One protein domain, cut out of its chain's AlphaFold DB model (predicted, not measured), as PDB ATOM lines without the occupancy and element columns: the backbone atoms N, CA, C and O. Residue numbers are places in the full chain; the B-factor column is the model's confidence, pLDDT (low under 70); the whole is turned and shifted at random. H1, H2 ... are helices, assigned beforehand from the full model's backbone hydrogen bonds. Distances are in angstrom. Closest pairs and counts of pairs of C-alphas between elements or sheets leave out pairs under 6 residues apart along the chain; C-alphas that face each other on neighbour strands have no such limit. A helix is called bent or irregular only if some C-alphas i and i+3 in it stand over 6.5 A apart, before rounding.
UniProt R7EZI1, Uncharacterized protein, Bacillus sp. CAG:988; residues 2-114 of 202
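This is residues 2 to 114 of the 202 residues of an uncharacterized protein of Bacillus sp. CAG:988 (UniProt R7EZI1). A long helical hairpin of H2 and H3 makes the length of the domain, and the smaller helices gather toward one end of it: H4 crosses the last part of H3, H1 crosses H4, and H5 packs on one stretch of H2. The other end of the hairpin, with residues 53 to 61 joining H2 to H3, has no further named helix packed on it. The printed part has 113 residues with five named helices, H1 to H5 in chain order, and no named strand; the class is all helix. It is only just compact, close to loose, with a radius of gyration of the C-alphas of 15.7 A, and its elongated outline spans 49 by 28 by 21 A.

H3, the longest helix, holds residues 62 to 85 and measures 34.3 A from C-alpha 62 at (167.953, 206.863, 12.351) to C-alpha 85 at (165.478, 181.155, 34.885). H2, residues 30 to 52, measures 31.8 A; it has a kink of 46 degrees near residue 45 and is irregular, with C-alphas 44 and 47 at 7.4 A. H4 holds residues 91 to 103 over 18.2 A. H1, residues 3 to 14, measures 15.0 A and is irregular too, with C-alphas 11 and 14 at 7.4 A. H5, residues 106 to 113, measures 10.4 A and ends at C-alpha 113 (162.055, 186.432, 13.292).

H3 is the hub, touching H1, H2 and H4. H2 and H3 form a hairpin: they touch and run opposite ways at a shallow tilt of 34 degrees, only just short of steep, and their closest C-alphas, of Ile 35 and Leu 78, are 6.2 A apart. With residues 77 to 84 alone, H3 touches H4 at a steep tilt of 59 degrees, opposite ways; the closest C-alphas are those of Ser 80 and Glu 93, 5.5 A. H1 touches H4 at a steep tilt of 68 degrees, only just short of about perpendicular, with the C-alphas of Ala 8 and Met 95 closest at 5.1 A. H1 and H3 touch only at their ends, where the C-alphas of Ala 12 and Val 84 are closest at 5.2 A. H5 touches H2 at residues 34 to 41 alone, the same way at a shallow tilt of 27 degrees; the closest C-alphas, of Ser 41 and Thr 113, are 5.9 A apart. H4 and H5 meet only through their link. H3 and H5 are apart, as are H2 and H4. Every O i to N i+4 pair is within hydrogen-bond range in H3, H4 and H5, against 6 of 8 in H1 and 17 of 19 in H2.

The C-alphas farthest apart, of Thr 16 and Phe 59, are 50.3 A from each other. The printed part has no cut. The link from H1 to H2, residues 15 to 29, is long. The mean pLDDT of the printed part is 83.6, and residues 2 to 27 are under 70.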
ATOM      1  N   ASN A   2     152.656 198.117  45.371       66.69
ATOM      2  CA  ASN A   2     152.560 198.027  43.904       66.69
ATOM      3  C   ASN A   2     152.443 196.555  43.469       66.69
ATOM      4  O   ASN A   2     153.387 195.789  43.668       66.69
ATOM      5  N   LEU A   3     151.286 196.168  42.920       63.38
ATOM      6  CA  LEU A   3     150.959 194.787  42.539       63.38
ATOM      7  C   LEU A   3     152.019 194.190  41.597       63.38
ATOM      8  O   LEU A   3     152.428 193.045  41.777       63.38
ATOM      9  N   SER A   4     152.548 194.996  40.671       60.34
ATOM     10  CA  SER A   4     153.606 194.590  39.736       60.34
ATOM     11  C   SER A   4     154.887 194.158  40.451       60.34
ATOM     12  O   SER A   4     155.521 193.189  40.053       60.34
ATOM     13  N   ARG A   5     155.239 194.812  41.565       62.94
ATOM     14  CA  ARG A   5     156.445 194.490  42.346       62.94
ATOM     15  C   ARG A   5     156.294 193.194  43.149       62.94
ATOM     16  O   ARG A   5     157.284 192.523  43.417       62.94
ATOM     17  N   ILE A   6     155.068 192.843  43.541       66.69
ATOM     18  CA  ILE A   6     154.763 191.557  44.191       66.69
ATOM     19  C   ILE A   6     154.831 190.428  43.158       66.69
ATOM     20  O   ILE A   6     155.469 189.410  43.418       66.69
ATOM     21  N   ILE A   7     154.250 190.638  41.973       65.69
ATOM     22  CA  ILE A   7     154.278 189.667  40.872       65.69
ATOM     23  C   ILE A   7     155.713 189.445  40.377       65.69
ATOM     24  O   ILE A   7     156.117 188.302  40.221       65.69
ATOM     25  N   ALA A   8     156.522 190.500  40.235       61.59
ATOM     26  CA  ALA A   8     157.933 190.383  39.849       61.59
ATOM     27  C   ALA A   8     158.762 189.567  40.859       61.59
ATOM     28  O   ALA A   8     159.606 188.765  40.470       61.59
ATOM     29  N   LYS A   9     158.488 189.699  42.166       62.81
ATOM     30  CA  LYS A   9     159.122 188.851  43.190       62.81
ATOM     31  C   LYS A   9     158.697 187.383  43.070       62.81
ATOM     32  O   LYS A   9     159.530 186.497  43.205       62.81
ATOM     33  N   GLN A  10     157.423 187.110  42.796       64.94
ATOM     34  CA  GLN A  10     156.960 185.737  42.546       64.94
ATOM     35  C   GLN A  10     157.566 185.162  41.254       64.94
ATOM     36  O   GLN A  10     157.953 184.000  41.213       64.94
ATOM     37  N   PHE A  11     157.722 185.997  40.227       61.09
ATOM     38  CA  PHE A  11     158.337 185.651  38.948       61.09
ATOM     39  C   PHE A  11     159.827 185.291  39.067       61.09
ATOM     40  O   PHE A  11     160.268 184.314  38.469       61.09
ATOM     41  N   ALA A  12     160.584 186.014  39.897       58.66
ATOM     42  CA  ALA A  12     162.011 185.781  40.148       58.66
ATOM     43  C   ALA A  12     162.331 184.521  40.981       58.66
ATOM     44  O   ALA A  12     163.487 184.302  41.332       58.66
ATOM     45  N   GLY A  13     161.330 183.713  41.349       56.38
ATOM     46  CA  GLY A  13     161.544 182.499  42.140       56.38
ATOM     47  C   GLY A  13     161.612 182.718  43.655       56.38
ATOM     48  O   GLY A  13     161.987 181.801  44.380       56.38
ATOM     49  N   PHE A  14     161.181 183.877  44.176       55.69
ATOM     50  CA  PHE A  14     160.966 184.050  45.625       55.69
ATOM     51  C   PHE A  14     159.677 183.360  46.128       55.69
ATOM     52  O   PHE A  14     159.302 183.504  47.291       55.69
ATOM     53  N   SER A  15     158.983 182.618  45.259       51.69
ATOM     54  CA  SER A  15     157.895 181.696  45.589       51.69
ATOM     55  C   SER A  15     158.043 180.408  44.766       51.69
ATOM     56  O   SER A  15     158.731 180.382  43.747       51.69
ATOM     57  N   THR A  16     157.357 179.340  45.175       47.84
ATOM     58  CA  THR A  16     157.295 178.067  44.434       47.84
ATOM     59  C   THR A  16     156.468 178.142  43.142       47.84
ATOM     60  O   THR A  16     156.374 177.149  42.425       47.84
ATOM     61  N   VAL A  17     155.859 179.294  42.833       50.97
ATOM     62  CA  VAL A  17     154.965 179.493  41.684       50.97
ATOM     63  C   VAL A  17     155.461 180.678  40.852       50.97
ATOM     64  O   VAL A  17     155.243 181.834  41.218       50.97
ATOM     65  N   LYS A  18     156.090 180.400  39.701       56.66
ATOM     66  CA  LYS A  18     156.439 181.435  38.712       56.66
ATOM     67  C   LYS A  18     155.164 181.915  38.010       56.66
ATOM     68  O   LYS A  18     154.454 181.123  37.397       56.66
ATOM     69  N   VAL A  19     154.870 183.214  38.086       56.84
ATOM     70  CA  VAL A  19     153.693 183.818  37.437       56.84
ATOM     71  C   VAL A  19     154.127 184.556  36.177       56.84
ATOM     72  O   VAL A  19     154.587 185.694  36.251       56.84
ATOM     73  N   PHE A  20     153.969 183.923  35.017       60.56
ATOM     74  CA  PHE A  20     154.204 184.585  33.739       60.56
ATOM     75  C   PHE A  20     152.994 185.438  33.329       60.56
ATOM     76  O   PHE A  20     151.844 185.008  33.474       60.56
ATOM     77  N   PRO A  21     153.209 186.662  32.820       56.25
ATOM     78  CA  PRO A  21     152.121 187.468  32.302       56.25
ATOM     79  C   PRO A  21     151.541 186.848  31.021       56.25
ATOM     80  O   PRO A  21     152.265 186.458  30.113       56.25
ATOM     81  N   LYS A  22     150.206 186.864  30.937       52.50
ATOM     82  CA  LYS A  22     149.356 186.601  29.759       52.50
ATOM     83  C   LYS A  22     149.115 185.159  29.324       52.50
ATOM     84  O   LYS A  22     148.048 184.939  28.762       52.50
ATOM     85  N   MET A  23     150.009 184.201  29.542       58.75
ATOM     86  CA  MET A  23     149.765 182.827  29.081       58.75
ATOM     87  C   MET A  23     150.324 181.802  30.056       58.75
ATOM     88  O   MET A  23     151.366 182.023  30.658       58.75
ATOM     89  N   ASN A  24     149.659 180.658  30.161       61.41
ATOM     90  CA  ASN A  24     150.222 179.445  30.733       61.41
ATOM     91  C   ASN A  24     149.853 178.304  29.782       61.41
ATOM     92  O   ASN A  24     148.758 177.757  29.869       61.41
ATOM     93  N   LEU A  25     150.754 177.970  28.852       61.47
ATOM     94  CA  LEU A  25     150.566 176.864  27.899       61.47
ATOM     95  C   LEU A  25     150.810 175.489  28.562       61.47
ATOM     96  O   LEU A  25     151.130 174.503  27.897       61.47
ATOM     97  N   GLY A  26     150.684 175.415  29.890       65.50
ATOM     98  CA  GLY A  26     150.850 174.212  30.689       65.50
ATOM     99  C   GLY A  26     152.285 173.697  30.667       65.50
ATOM    100  O   GLY A  26     153.107 174.111  31.475       65.50
ATOM    101  N   LYS A  27     152.557 172.750  29.761       65.31
ATOM    102  CA  LYS A  27     153.812 171.979  29.687       65.31
ATOM    103  C   LYS A  27     154.976 172.732  29.044       65.31
ATOM    104  O   LYS A  27     156.104 172.262  29.137       65.31
ATOM    105  N   LEU A  28     154.706 173.844  28.363       74.31
ATOM    106  CA  LEU A  28     155.746 174.636  27.723       74.31
ATOM    107  C   LEU A  28     156.307 175.680  28.695       74.31
ATOM    108  O   LEU A  28     155.597 176.597  29.114       74.31
ATOM    109  N   GLU A  29     157.589 175.539  29.029       78.88
ATOM    110  CA  GLU A  29     158.327 176.507  29.841       78.88
ATOM    111  C   GLU A  29     158.517 177.817  29.066       78.88
ATOM    112  O   GLU A  29     159.243 177.887  28.074       78.88
ATOM    113  N   GLN A  30     157.842 178.878  29.506       79.94
ATOM    114  CA  GLN A  30     157.838 180.149  28.780       79.94
ATOM    115  C   GLN A  30     159.169 180.895  28.827       79.94
ATOM    116  O   GLN A  30     159.512 181.586  27.870       79.94
ATOM    117  N   ASP A  31     159.935 180.769  29.911       82.88
ATOM    118  CA  ASP A  31     161.306 181.275  29.958       82.88
ATOM    119  C   ASP A  31     162.182 180.564  28.925       82.88
ATOM    120  O   ASP A  31     162.870 181.240  28.160       82.88
ATOM    121  N   ALA A  32     162.116 179.233  28.844       84.94
ATOM    122  CA  ALA A  32     162.845 178.464  27.834       84.94
ATOM    123  C   ALA A  32     162.471 178.892  26.405       84.94
ATOM    124  O   ALA A  32     163.346 179.057  25.551       84.94
ATOM    125  N   GLU A  33     161.185 179.139  26.160       88.69
ATOM    126  CA  GLU A  33     160.689 179.593  24.867       88.69
ATOM    127  C   GLU A  33     161.232 180.977  24.484       88.69
ATOM    128  O   GLU A  33     161.858 181.131  23.432       88.69
ATOM    129  N   TRP A  34     161.068 181.978  25.349       91.56
ATOM    130  CA  TRP A  34     161.588 183.321  25.087       91.56
ATOM    131  C   TRP A  34     163.109 183.333  24.933       91.56
ATOM    132  O   TRP A  34     163.614 183.998  24.029       91.56
ATOM    133  N   ILE A  35     163.841 182.563  25.746       92.31
ATOM    134  CA  ILE A  35     165.300 182.424  25.633       92.31
ATOM    135  C   ILE A  35     165.687 181.863  24.262       92.31
ATOM    136  O   ILE A  35     166.563 182.430  23.606       92.31
ATOM    137  N   LYS A  36     165.029 180.792  23.795       93.62
ATOM    138  CA  LYS A  36     165.301 180.178  22.485       93.62
ATOM    139  C   LYS A  36     165.108 181.188  21.351       93.62
ATOM    140  O   LYS A  36     165.997 181.366  20.518       93.62
ATOM    141  N   TRP A  37     163.974 181.884  21.344       95.50
ATOM    142  CA  TRP A  37     163.618 182.829  20.284       95.50
ATOM    143  C   TRP A  37     164.467 184.100  20.289       95.50
ATOM    144  O   TRP A  37     164.904 184.535  19.222       95.50
ATOM    145  N   LEU A  38     164.756 184.672  21.461       95.56
ATOM    146  CA  LEU A  38     165.666 185.814  21.579       95.56
ATOM    147  C   LEU A  38     167.074 185.443  21.116       95.56
ATOM    148  O   LEU A  38     167.660 186.172  20.319       95.56
ATOM    149  N   THR A  39     167.585 184.282  21.536       95.94
ATOM    150  CA  THR A  39     168.905 183.790  21.112       95.94
ATOM    151  C   THR A  39     168.978 183.659  19.592       95.94
ATOM    152  O   THR A  39     169.899 184.184  18.970       95.94
ATOM    153  N   TYR A  40     167.982 183.018  18.975       96.25
ATOM    154  CA  TYR A  40     167.921 182.872  17.521       96.25
ATOM    155  C   TYR A  40     167.865 184.228  16.797       96.25
ATOM    156  O   TYR A  40     168.635 184.470  15.869       96.25
ATOM    157  N   SER A  41     167.011 185.142  17.267       95.31
ATOM    158  CA  SER A  41     166.860 186.482  16.689       95.31
ATOM    159  C   SER A  41     168.142 187.318  16.765       95.31
ATOM    160  O   SER A  41     168.459 188.069  15.840       95.31
ATOM    161  N   LEU A  42     168.885 187.217  17.869       96.31
ATOM    162  CA  LEU A  42     170.166 187.903  18.034       96.31
ATOM    163  C   LEU A  42     171.229 187.315  17.102       96.31
ATOM    164  O   LEU A  42     171.943 188.063  16.439       96.31
ATOM    165  N   LEU A  43     171.292 185.985  16.979       96.06
ATOM    166  CA  LEU A  43     172.235 185.317  16.077       96.06
ATOM    167  C   LEU A  43     172.037 185.736  14.616       96.06
ATOM    168  O   LEU A  43     173.020 186.048  13.948       96.06
ATOM    169  N   GLN A  44     170.791 185.816  14.143       94.38
ATOM    170  CA  GLN A  44     170.483 186.268  12.779       94.38
ATOM    171  C   GLN A  44     170.934 187.709  12.500       94.38
ATOM    172  O   GLN A  44     171.338 188.029  11.388       94.38
ATOM    173  N   ARG A  45     170.854 188.591  13.502       95.06
ATOM    174  CA  ARG A  45     171.179 190.021  13.367       95.06
ATOM    175  C   ARG A  45     172.655 190.339  13.612       95.06
ATOM    176  O   ARG A  45     173.087 191.458  13.344       95.06
ATOM    177  N   LYS A  46     173.432 189.378  14.122       95.44
ATOM    178  CA  LYS A  46     174.794 189.594  14.630       95.44
ATOM    179  C   LYS A  46     175.758 190.159  13.585       95.44
ATOM    180  O   LYS A  46     176.557 191.038  13.909       95.44
ATOM    181  N   GLU A  47     175.699 189.663  12.353       95.81
ATOM    182  CA  GLU A  47     176.563 190.126  11.260       95.81
ATOM    183  C   GLU A  47     176.274 191.591  10.912       95.81
ATOM    184  O   GLU A  47     177.166 192.429  11.015       95.81
ATOM    185  N   GLN A  48     175.005 191.931  10.672       95.56
ATOM    186  CA  GLN A  48     174.573 193.305  10.408       95.56
ATOM    187  C   GLN A  48     174.953 194.269  11.543       95.56
ATOM    188  O   GLN A  48     175.421 195.376  11.296       95.56
ATOM    189  N   VAL A  49     174.797 193.862  12.807       95.62
ATOM    190  CA  VAL A  49     175.252 194.670  13.954       95.62
ATOM    191  C   VAL A  49     176.761 194.900  13.908       95.62
ATOM    192  O   VAL A  49     177.225 195.989  14.243       95.62
ATOM    193  N   SER A  50     177.528 193.885  13.512       95.19
ATOM    194  CA  SER A  50     178.989 193.964  13.458       95.19
ATOM    195  C   SER A  50     179.451 194.926  12.365       95.19
ATOM    196  O   SER A  50     180.364 195.709  12.607       95.19
ATOM    197  N   GLU A  51     178.784 194.934  11.211       94.94
ATOM    198  CA  GLU A  51     179.006 195.908  10.137       94.94
ATOM    199  C   GLU A  51     178.630 197.332  10.564       94.94
ATOM    200  O   GLU A  51     179.405 198.270  10.384       94.94
ATOM    201  N   LEU A  52     177.456 197.512  11.179       94.88
ATOM    202  CA  LEU A  52     176.988 198.829  11.613       94.88
ATOM    203  C   LEU A  52     177.880 199.441  12.696       94.88
ATOM    204  O   LEU A  52     178.102 200.646  12.679       94.88
ATOM    205  N   LYS A  53     178.441 198.627  13.598       91.12
ATOM    206  CA  LYS A  53     179.381 199.088  14.636       91.12
ATOM    207  C   LYS A  53     180.724 199.581  14.085       91.12
ATOM    208  O   LYS A  53     181.460 200.222  14.827       91.12
ATOM    209  N   GLN A  54     181.060 199.277  12.831       93.25
ATOM    210  CA  GLN A  54     182.265 199.800  12.175       93.25
ATOM    211  C   GLN A  54     182.045 201.183  11.555       93.25
ATOM    212  O   GLN A  54     183.017 201.868  11.239       93.25
ATOM    213  N   LYS A  55     180.787 201.594  11.360       91.81
ATOM    214  CA  LYS A  55     180.457 202.933  10.875       91.81
ATOM    215  C   LYS A  55     180.611 203.940  12.011       91.81
ATOM    216  O   LYS A  55     180.300 203.644  13.162       91.81
ATOM    217  N   ASP A  56     181.053 205.141  11.666       89.94
ATOM    218  CA  ASP A  56     181.022 206.266  12.592       89.94
ATOM    219  C   ASP A  56     179.560 206.693  12.837       89.94
ATOM    220  O   ASP A  56     178.711 206.616  11.942       89.94
ATOM    221  N   ILE A  57     179.259 207.075  14.077       86.12
ATOM    222  CA  ILE A  57     177.904 207.305  14.578       86.12
ATOM    223  C   ILE A  57     177.191 208.411  13.801       86.12
ATOM    224  O   ILE A  57     175.995 208.295  13.537       86.12
ATOM    225  N   ASP A  58     177.942 209.419  13.353       90.69
ATOM    226  CA  ASP A  58     177.429 210.546  12.570       90.69
ATOM    227  C   ASP A  58     176.951 210.128  11.165       90.69
ATOM    228  O   ASP A  58     176.227 210.869  10.500       90.69
ATOM    229  N   PHE A  59     177.313 208.921  10.718       92.19
ATOM    230  CA  PHE A  59     176.922 208.354   9.425       92.19
ATOM    231  C   PHE A  59     175.853 207.266   9.539       92.19
ATOM    232  O   PHE A  59     175.432 206.713   8.519       92.19
ATOM    233  N   LEU A  60     175.401 206.948  10.754       93.69
ATOM    234  CA  LEU A  60     174.293 206.027  10.953       93.69
ATOM    235  C   LEU A  60     172.967 206.745  10.719       93.69
ATOM    236  O   LEU A  60     172.665 207.787  11.301       93.69
ATOM    237  N   SER A  61     172.125 206.148   9.885       95.88
ATOM    238  CA  SER A  61     170.745 206.591   9.744       95.88
ATOM    239  C   SER A  61     169.951 206.330  11.027       95.88
ATOM    240  O   SER A  61     170.244 205.413  11.796       95.88
ATOM    241  N   ALA A  62     168.859 207.076  11.220       94.75
ATOM    242  CA  ALA A  62     167.953 206.863  12.351       94.75
ATOM    243  C   ALA A  62     167.448 205.408  12.452       94.75
ATOM    244  O   ALA A  62     167.321 204.880  13.552       94.75
ATOM    245  N   LYS A  63     167.221 204.736  11.312       95.81
ATOM    246  CA  LYS A  63     166.804 203.323  11.272       95.81
ATOM    247  C   LYS A  63     167.905 202.372  11.736       95.81
ATOM    248  O   LYS A  63     167.611 201.387  12.405       95.81
ATOM    249  N   GLU A  64     169.160 202.641  11.381       96.00
ATOM    250  CA  GLU A  64     170.300 201.837  11.834       96.00
ATOM    251  C   GLU A  64     170.549 202.034  13.334       96.00
ATOM    252  O   GLU A  64     170.801 201.061  14.043       96.00
ATOM    253  N   LEU A  65     170.394 203.262  13.839       94.75
ATOM    254  CA  LEU A  65     170.451 203.545  15.276       94.75
ATOM    255  C   LEU A  65     169.333 202.825  16.039       94.75
ATOM    256  O   LEU A  65     169.604 202.161  17.036       94.75
ATOM    257  N   GLU A  66     168.091 202.901  15.557       95.38
ATOM    258  CA  GLU A  66     166.955 202.184  16.150       95.38
ATOM    259  C   GLU A  66     167.178 200.664  16.141       95.38
ATOM    260  O   GLU A  66     166.919 199.986  17.136       95.38
ATOM    261  N   PHE A  67     167.714 200.117  15.047       94.94
ATOM    262  CA  PHE A  67     168.079 198.706  14.957       94.94
ATOM    263  C   PHE A  67     169.120 198.307  16.014       94.94
ATOM    264  O   PHE A  67     168.930 197.305  16.705       94.94
ATOM    265  N   LEU A  68     170.189 199.096  16.178       95.50
ATOM    266  CA  LEU A  68     171.223 198.846  17.186       95.50
ATOM    267  C   LEU A  68     170.674 198.948  18.614       95.50
ATOM    268  O   LEU A  68     170.987 198.098  19.446       95.50
ATOM    269  N   LEU A  69     169.825 199.941  18.895       94.75
ATOM    270  CA  LEU A  69     169.175 200.102  20.199       94.75
ATOM    271  C   LEU A  69     168.282 198.903  20.534       94.75
ATOM    272  O   LEU A  69     168.391 198.348  21.626       94.75
ATOM    273  N   ASN A  70     167.458 198.460  19.581       93.94
ATOM    274  CA  ASN A  70     166.613 197.279  19.748       93.94
ATOM    275  C   ASN A  70     167.444 196.009  19.975       93.94
ATOM    276  O   ASN A  70     167.087 195.181  20.807       93.94
ATOM    277  N   TYR A  71     168.567 195.855  19.266       95.44
ATOM    278  CA  TYR A  71     169.466 194.720  19.459       95.44
ATOM    279  C   TYR A  71     170.067 194.700  20.874       95.44
ATOM    280  O   TYR A  71     170.021 193.671  21.543       95.44
ATOM    281  N   VAL A  72     170.558 195.843  21.369       94.94
ATOM    282  CA  VAL A  72     171.089 195.964  22.740       94.94
ATOM    283  C   VAL A  72     170.005 195.698  23.787       94.94
ATOM    284  O   VAL A  72     170.264 195.047  24.800       94.94
ATOM    285  N   GLN A  73     168.779 196.170  23.551       94.50
ATOM    286  CA  GLN A  73     167.649 195.887  24.432       94.50
ATOM    287  C   GLN A  73     167.336 194.385  24.480       94.50
ATOM    288  O   GLN A  73     167.183 193.836  25.569       94.50
ATOM    289  N   ASP A  74     167.285 193.712  23.330       94.81
ATOM    290  CA  ASP A  74     167.046 192.268  23.258       94.81
ATOM    291  C   ASP A  74     168.169 191.467  23.955       94.81
ATOM    292  O   ASP A  74     167.874 190.508  24.672       94.81
ATOM    293  N   GLU A  75     169.443 191.874  23.825       96.19
ATOM    294  CA  GLU A  75     170.574 191.272  24.562       96.19
ATOM    295  C   GLU A  75     170.405 191.413  26.078       96.19
ATOM    296  O   GLU A  75     170.584 190.444  26.823       96.19
ATOM    297  N   LYS A  76     170.018 192.607  26.541       95.75
ATOM    298  CA  LYS A  76     169.773 192.872  27.961       95.75
ATOM    299  C   LYS A  76     168.637 192.002  28.499       95.75
ATOM    300  O   LYS A  76     168.799 191.353  29.531       95.75
ATOM    301  N   ILE A  77     167.514 191.945  27.784       94.88
ATOM    302  CA  ILE A  77     166.356 191.130  28.167       94.88
ATOM    303  C   ILE A  77     166.717 189.645  28.209       94.88
ATOM    304  O   ILE A  77     166.327 188.961  29.153       94.88
ATOM    305  N   LEU A  78     167.489 189.145  27.240       95.38
ATOM    306  CA  LEU A  78     167.967 187.763  27.245       95.38
ATOM    307  C   LEU A  78     168.843 187.467  28.473       95.38
ATOM    308  O   LEU A  78     168.677 186.423  29.106       95.38
ATOM    309  N   ALA A  79     169.756 188.370  28.837       94.81
ATOM    310  CA  ALA A  79     170.582 188.212  30.033       94.81
ATOM    311  C   ALA A  79     169.721 188.159  31.308       94.81
ATOM    312  O   ALA A  79     169.827 187.211  32.089       94.81
ATOM    313  N   SER A  80     168.793 189.107  31.474       92.81
ATOM    314  CA  SER A  80     167.882 189.136  32.622       92.81
ATOM    315  C   SER A  80     166.953 187.915  32.669       92.81
ATOM    316  O   SER A  80     166.735 187.362  33.745       92.81
ATOM    317  N   LEU A  81     166.457 187.426  31.526       90.69
ATOM    318  CA  LEU A  81     165.673 186.183  31.439       90.69
ATOM    319  C   LEU A  81     166.466 184.972  31.932       90.69
ATOM    320  O   LEU A  81     165.929 184.157  32.680       90.69
ATOM    321  N   ASN A  82     167.743 184.863  31.561       90.00
ATOM    322  CA  ASN A  82     168.609 183.796  32.059       90.00
ATOM    323  C   ASN A  82     168.824 183.901  33.577       90.00
ATOM    324  O   ASN A  82     168.794 182.883  34.269       90.00
ATOM    325  N   HIS A  83     168.980 185.111  34.120       89.56
ATOM    326  CA  HIS A  83     169.063 185.308  35.569       89.56
ATOM    327  C   HIS A  83     167.771 184.890  36.283       89.56
ATOM    328  O   HIS A  83     167.831 184.248  37.331       89.56
ATOM    329  N   VAL A  84     166.604 185.199  35.708       85.00
ATOM    330  CA  VAL A  84     165.299 184.770  36.238       85.00
ATOM    331  C   VAL A  84     165.163 183.248  36.173       85.00
ATOM    332  O   VAL A  84     164.744 182.632  37.153       85.00
ATOM    333  N   ARG A  85     165.531 182.619  35.047       83.62
ATOM    334  CA  ARG A  85     165.478 181.155  34.885       83.62
ATOM    335  C   ARG A  85     166.321 180.450  35.947       83.62
ATOM    336  O   ARG A  85     165.853 179.474  36.528       83.62
ATOM    337  N   ASN A  86     167.501 180.997  36.238       85.19
ATOM    338  CA  ASN A  86     168.460 180.470  37.208       85.19
ATOM    339  C   ASN A  86     168.231 180.955  38.653       85.19
ATOM    340  O   ASN A  86     169.049 180.657  39.521       85.19
ATOM    341  N   SER A  87     167.150 181.693  38.929       81.62
ATOM    342  CA  SER A  87     166.822 182.224  40.265       81.62
ATOM    343  C   SER A  87     167.920 183.105  40.889       81.62
ATOM    344  O   SER A  87     168.089 183.129  42.107       81.62
ATOM    345  N   VAL A  88     168.671 183.837  40.061       87.44
ATOM    346  CA  VAL A  88     169.726 184.780  40.491       87.44
ATOM    347  C   VAL A  88     169.410 186.236  40.138       87.44
ATOM    348  O   VAL A  88     170.224 187.120  40.388       87.44
ATOM    349  N   ALA A  89     168.233 186.499  39.566       84.38
ATOM    350  CA  ALA A  89     167.813 187.843  39.190       84.38
ATOM    351  C   ALA A  89     167.537 188.739  40.404       84.38
ATOM    352  O   ALA A  89     166.902 188.346  41.388       84.38
ATOM    353  N   SER A  90     167.935 190.000  40.282       86.19
ATOM    354  CA  SER A  90     167.454 191.083  41.131       86.19
ATOM    355  C   SER A  90     165.968 191.379  40.878       86.19
ATOM    356  O   SER A  90     165.384 191.004  39.859       86.19
ATOM    357  N   ALA A  91     165.333 192.097  41.809       81.50
ATOM    358  CA  ALA A  91     163.931 192.492  41.658       81.50
ATOM    359  C   ALA A  91     163.696 193.415  40.448       81.50
ATOM    360  O   ALA A  91     162.624 193.356  39.847       81.50
ATOM    361  N   ASP A  92     164.678 194.251  40.108       84.75
ATOM    362  CA  ASP A  92     164.578 195.189  38.990       84.75
ATOM    363  C   ASP A  92     164.720 194.457  37.650       84.75
ATOM    364  O   ASP A  92     163.904 194.673  36.758       84.75
ATOM    365  N   GLU A  93     165.655 193.505  37.539       86.31
ATOM    366  CA  GLU A  93     165.773 192.630  36.359       86.31
ATOM    367  C   GLU A  93     164.510 191.794  36.140       86.31
ATOM    368  O   GLU A  93     164.006 191.690  35.024       86.31
ATOM    369  N   ALA A  94     163.955 191.220  37.210       83.56
ATOM    370  CA  ALA A  94     162.724 190.448  37.116       83.56
ATOM    371  C   ALA A  94     161.529 191.306  36.674       83.56
ATOM    372  O   ALA A  94     160.676 190.835  35.922       83.56
ATOM    373  N   MET A  95     161.465 192.561  37.128       83.25
ATOM    374  CA  MET A  95     160.430 193.508  36.716       83.25
ATOM    375  C   MET A  95     160.598 193.921  35.252       83.25
ATOM    376  O   MET A  95     159.612 193.964  34.524       83.25
ATOM    377  N   GLU A  96     161.831 194.151  34.804       88.94
ATOM    378  CA  GLU A  96     162.133 194.475  33.411       88.94
ATOM    379  C   GLU A  96     161.732 193.337  32.463       88.94
ATOM    380  O   GLU A  96     161.041 193.572  31.469       88.94
ATOM    381  N   VAL A  97     162.078 192.091  32.805       87.69
ATOM    382  CA  VAL A  97     161.623 190.914  32.053       87.69
ATOM    383  C   VAL A  97     160.101 190.832  32.073       87.69
ATOM    384  O   VAL A  97     159.482 190.682  31.025       87.69
ATOM    385  N   TYR A  98     159.470 190.967  33.241       84.25
ATOM    386  CA  TYR A  98     158.015 190.912  33.349       84.25
ATOM    387  C   TYR A  98     157.321 191.952  32.456       84.25
ATOM    388  O   TYR A  98     156.386 191.613  31.727       84.25
ATOM    389  N   ASP A  99     157.782 193.203  32.472       86.06
ATOM    390  CA  ASP A  99     157.218 194.279  31.658       86.06
ATOM    391  C   ASP A  99     157.443 194.033  30.163       86.06
ATOM    392  O   ASP A  99     156.524 194.239  29.360       86.06
ATOM    393  N   PHE A 100     158.607 193.505  29.779       89.31
ATOM    394  CA  PHE A 100     158.879 193.090  28.405       89.31
ATOM    395  C   PHE A 100     157.917 191.990  27.942       89.31
ATOM    396  O   PHE A 100     157.241 192.151  26.925       89.31
ATOM    397  N   LEU A 101     157.791 190.902  28.705       85.94
ATOM    398  CA  LEU A 101     156.907 189.776  28.384       85.94
ATOM    399  C   LEU A 101     155.433 190.198  28.354       85.94
ATOM    400  O   LEU A 101     154.645 189.732  27.534       85.94
ATOM    401  N   LYS A 102     155.045 191.125  29.234       80.88
ATOM    402  CA  LYS A 102     153.695 191.683  29.272       80.88
ATOM    403  C   LYS A 102     153.404 192.559  28.059       80.88
ATOM    404  O   LYS A 102     152.262 192.581  27.603       80.88
ATOM    405  N   THR A 103     154.364 193.318  27.552       84.88
ATOM    406  CA  THR A 103     154.136 194.261  26.444       84.88
ATOM    407  C   THR A 103     154.319 193.621  25.071       84.88
ATOM    408  O   THR A 103     153.654 194.033  24.121       84.88
ATOM    409  N   ASN A 104     155.114 192.556  24.976       85.69
ATOM    410  CA  ASN A 104     155.416 191.874  23.725       85.69
ATOM    411  C   ASN A 104     154.581 190.601  23.540       85.69
ATOM    412  O   ASN A 104     154.246 189.892  24.483       85.69
ATOM    413  N   SER A 105     154.218 190.311  22.291       87.69
ATOM    414  CA  SER A 105     153.569 189.051  21.919       87.69
ATOM    415  C   SER A 105     154.625 188.106  21.383       87.69
ATOM    416  O   SER A 105     155.297 188.439  20.406       87.69
ATOM    417  N   ILE A 106     154.735 186.926  21.990       88.75
ATOM    418  CA  ILE A 106     155.706 185.936  21.542       88.75
ATOM    419  C   ILE A 106     155.400 185.450  20.127       88.75
ATOM    420  O   ILE A 106     156.298 185.438  19.303       88.75
ATOM    421  N   VAL A 107     154.130 185.205  19.785       90.12
ATOM    422  CA  VAL A 107     153.718 184.828  18.421       90.12
ATOM    423  C   VAL A 107     154.192 185.858  17.397       90.12
ATOM    424  O   VAL A 107     154.868 185.504  16.435       90.12
ATOM    425  N   ARG A 108     153.933 187.152  17.639       90.94
ATOM    426  CA  ARG A 108     154.416 188.220  16.746       90.94
ATOM    427  C   ARG A 108     155.941 188.276  16.689       90.94
ATOM    428  O   ARG A 108     156.499 188.592  15.642       90.94
ATOM    429  N   PHE A 109     156.615 187.996  17.805       92.12
ATOM    430  CA  PHE A 109     158.071 187.912  17.860       92.12
ATOM    431  C   PHE A 109     158.600 186.736  17.021       92.12
ATOM    432  O   PHE A 109     159.583 186.899  16.304       92.12
ATOM    433  N   MET A 110     157.951 185.574  17.052       94.25
ATOM    434  CA  MET A 110     158.325 184.421  16.227       94.25
ATOM    435  C   MET A 110     158.114 184.719  14.740       94.25
ATOM    436  O   MET A 110     159.025 184.536  13.937       94.25
ATOM    437  N   GLU A 111     156.946 185.259  14.383       93.56
ATOM    438  CA  GLU A 111     156.570 185.575  12.999       93.56
ATOM    439  C   GLU A 111     157.473 186.623  12.349       93.56
ATOM    440  O   GLU A 111     157.739 186.544  11.158       93.56
ATOM    441  N   ARG A 112     157.973 187.602  13.110       91.56
ATOM    442  CA  ARG A 112     158.934 188.582  12.576       91.56
ATOM    443  C   ARG A 112     160.361 188.036  12.457       91.56
ATOM    444  O   ARG A 112     161.167 188.640  11.760       91.56
ATOM    445  N   THR A 113     160.687 186.970  13.189       92.94
ATOM    446  CA  THR A 113     162.055 186.432  13.292       92.94
ATOM    447  C   THR A 113     162.283 185.274  12.322       92.94
ATOM    448  O   THR A 113     163.379 185.107  11.787       92.94
ATOM    449  N   LEU A 114     161.262 184.454  12.071       94.19
ATOM    450  CA  LEU A 114     161.381 183.369  11.104       94.19
ATOM    451  C   LEU A 114     161.491 183.908   9.667       94.19
ATOM    452  O   LEU A 114     160.723 184.793   9.276       94.19
TER     453      LEU A 114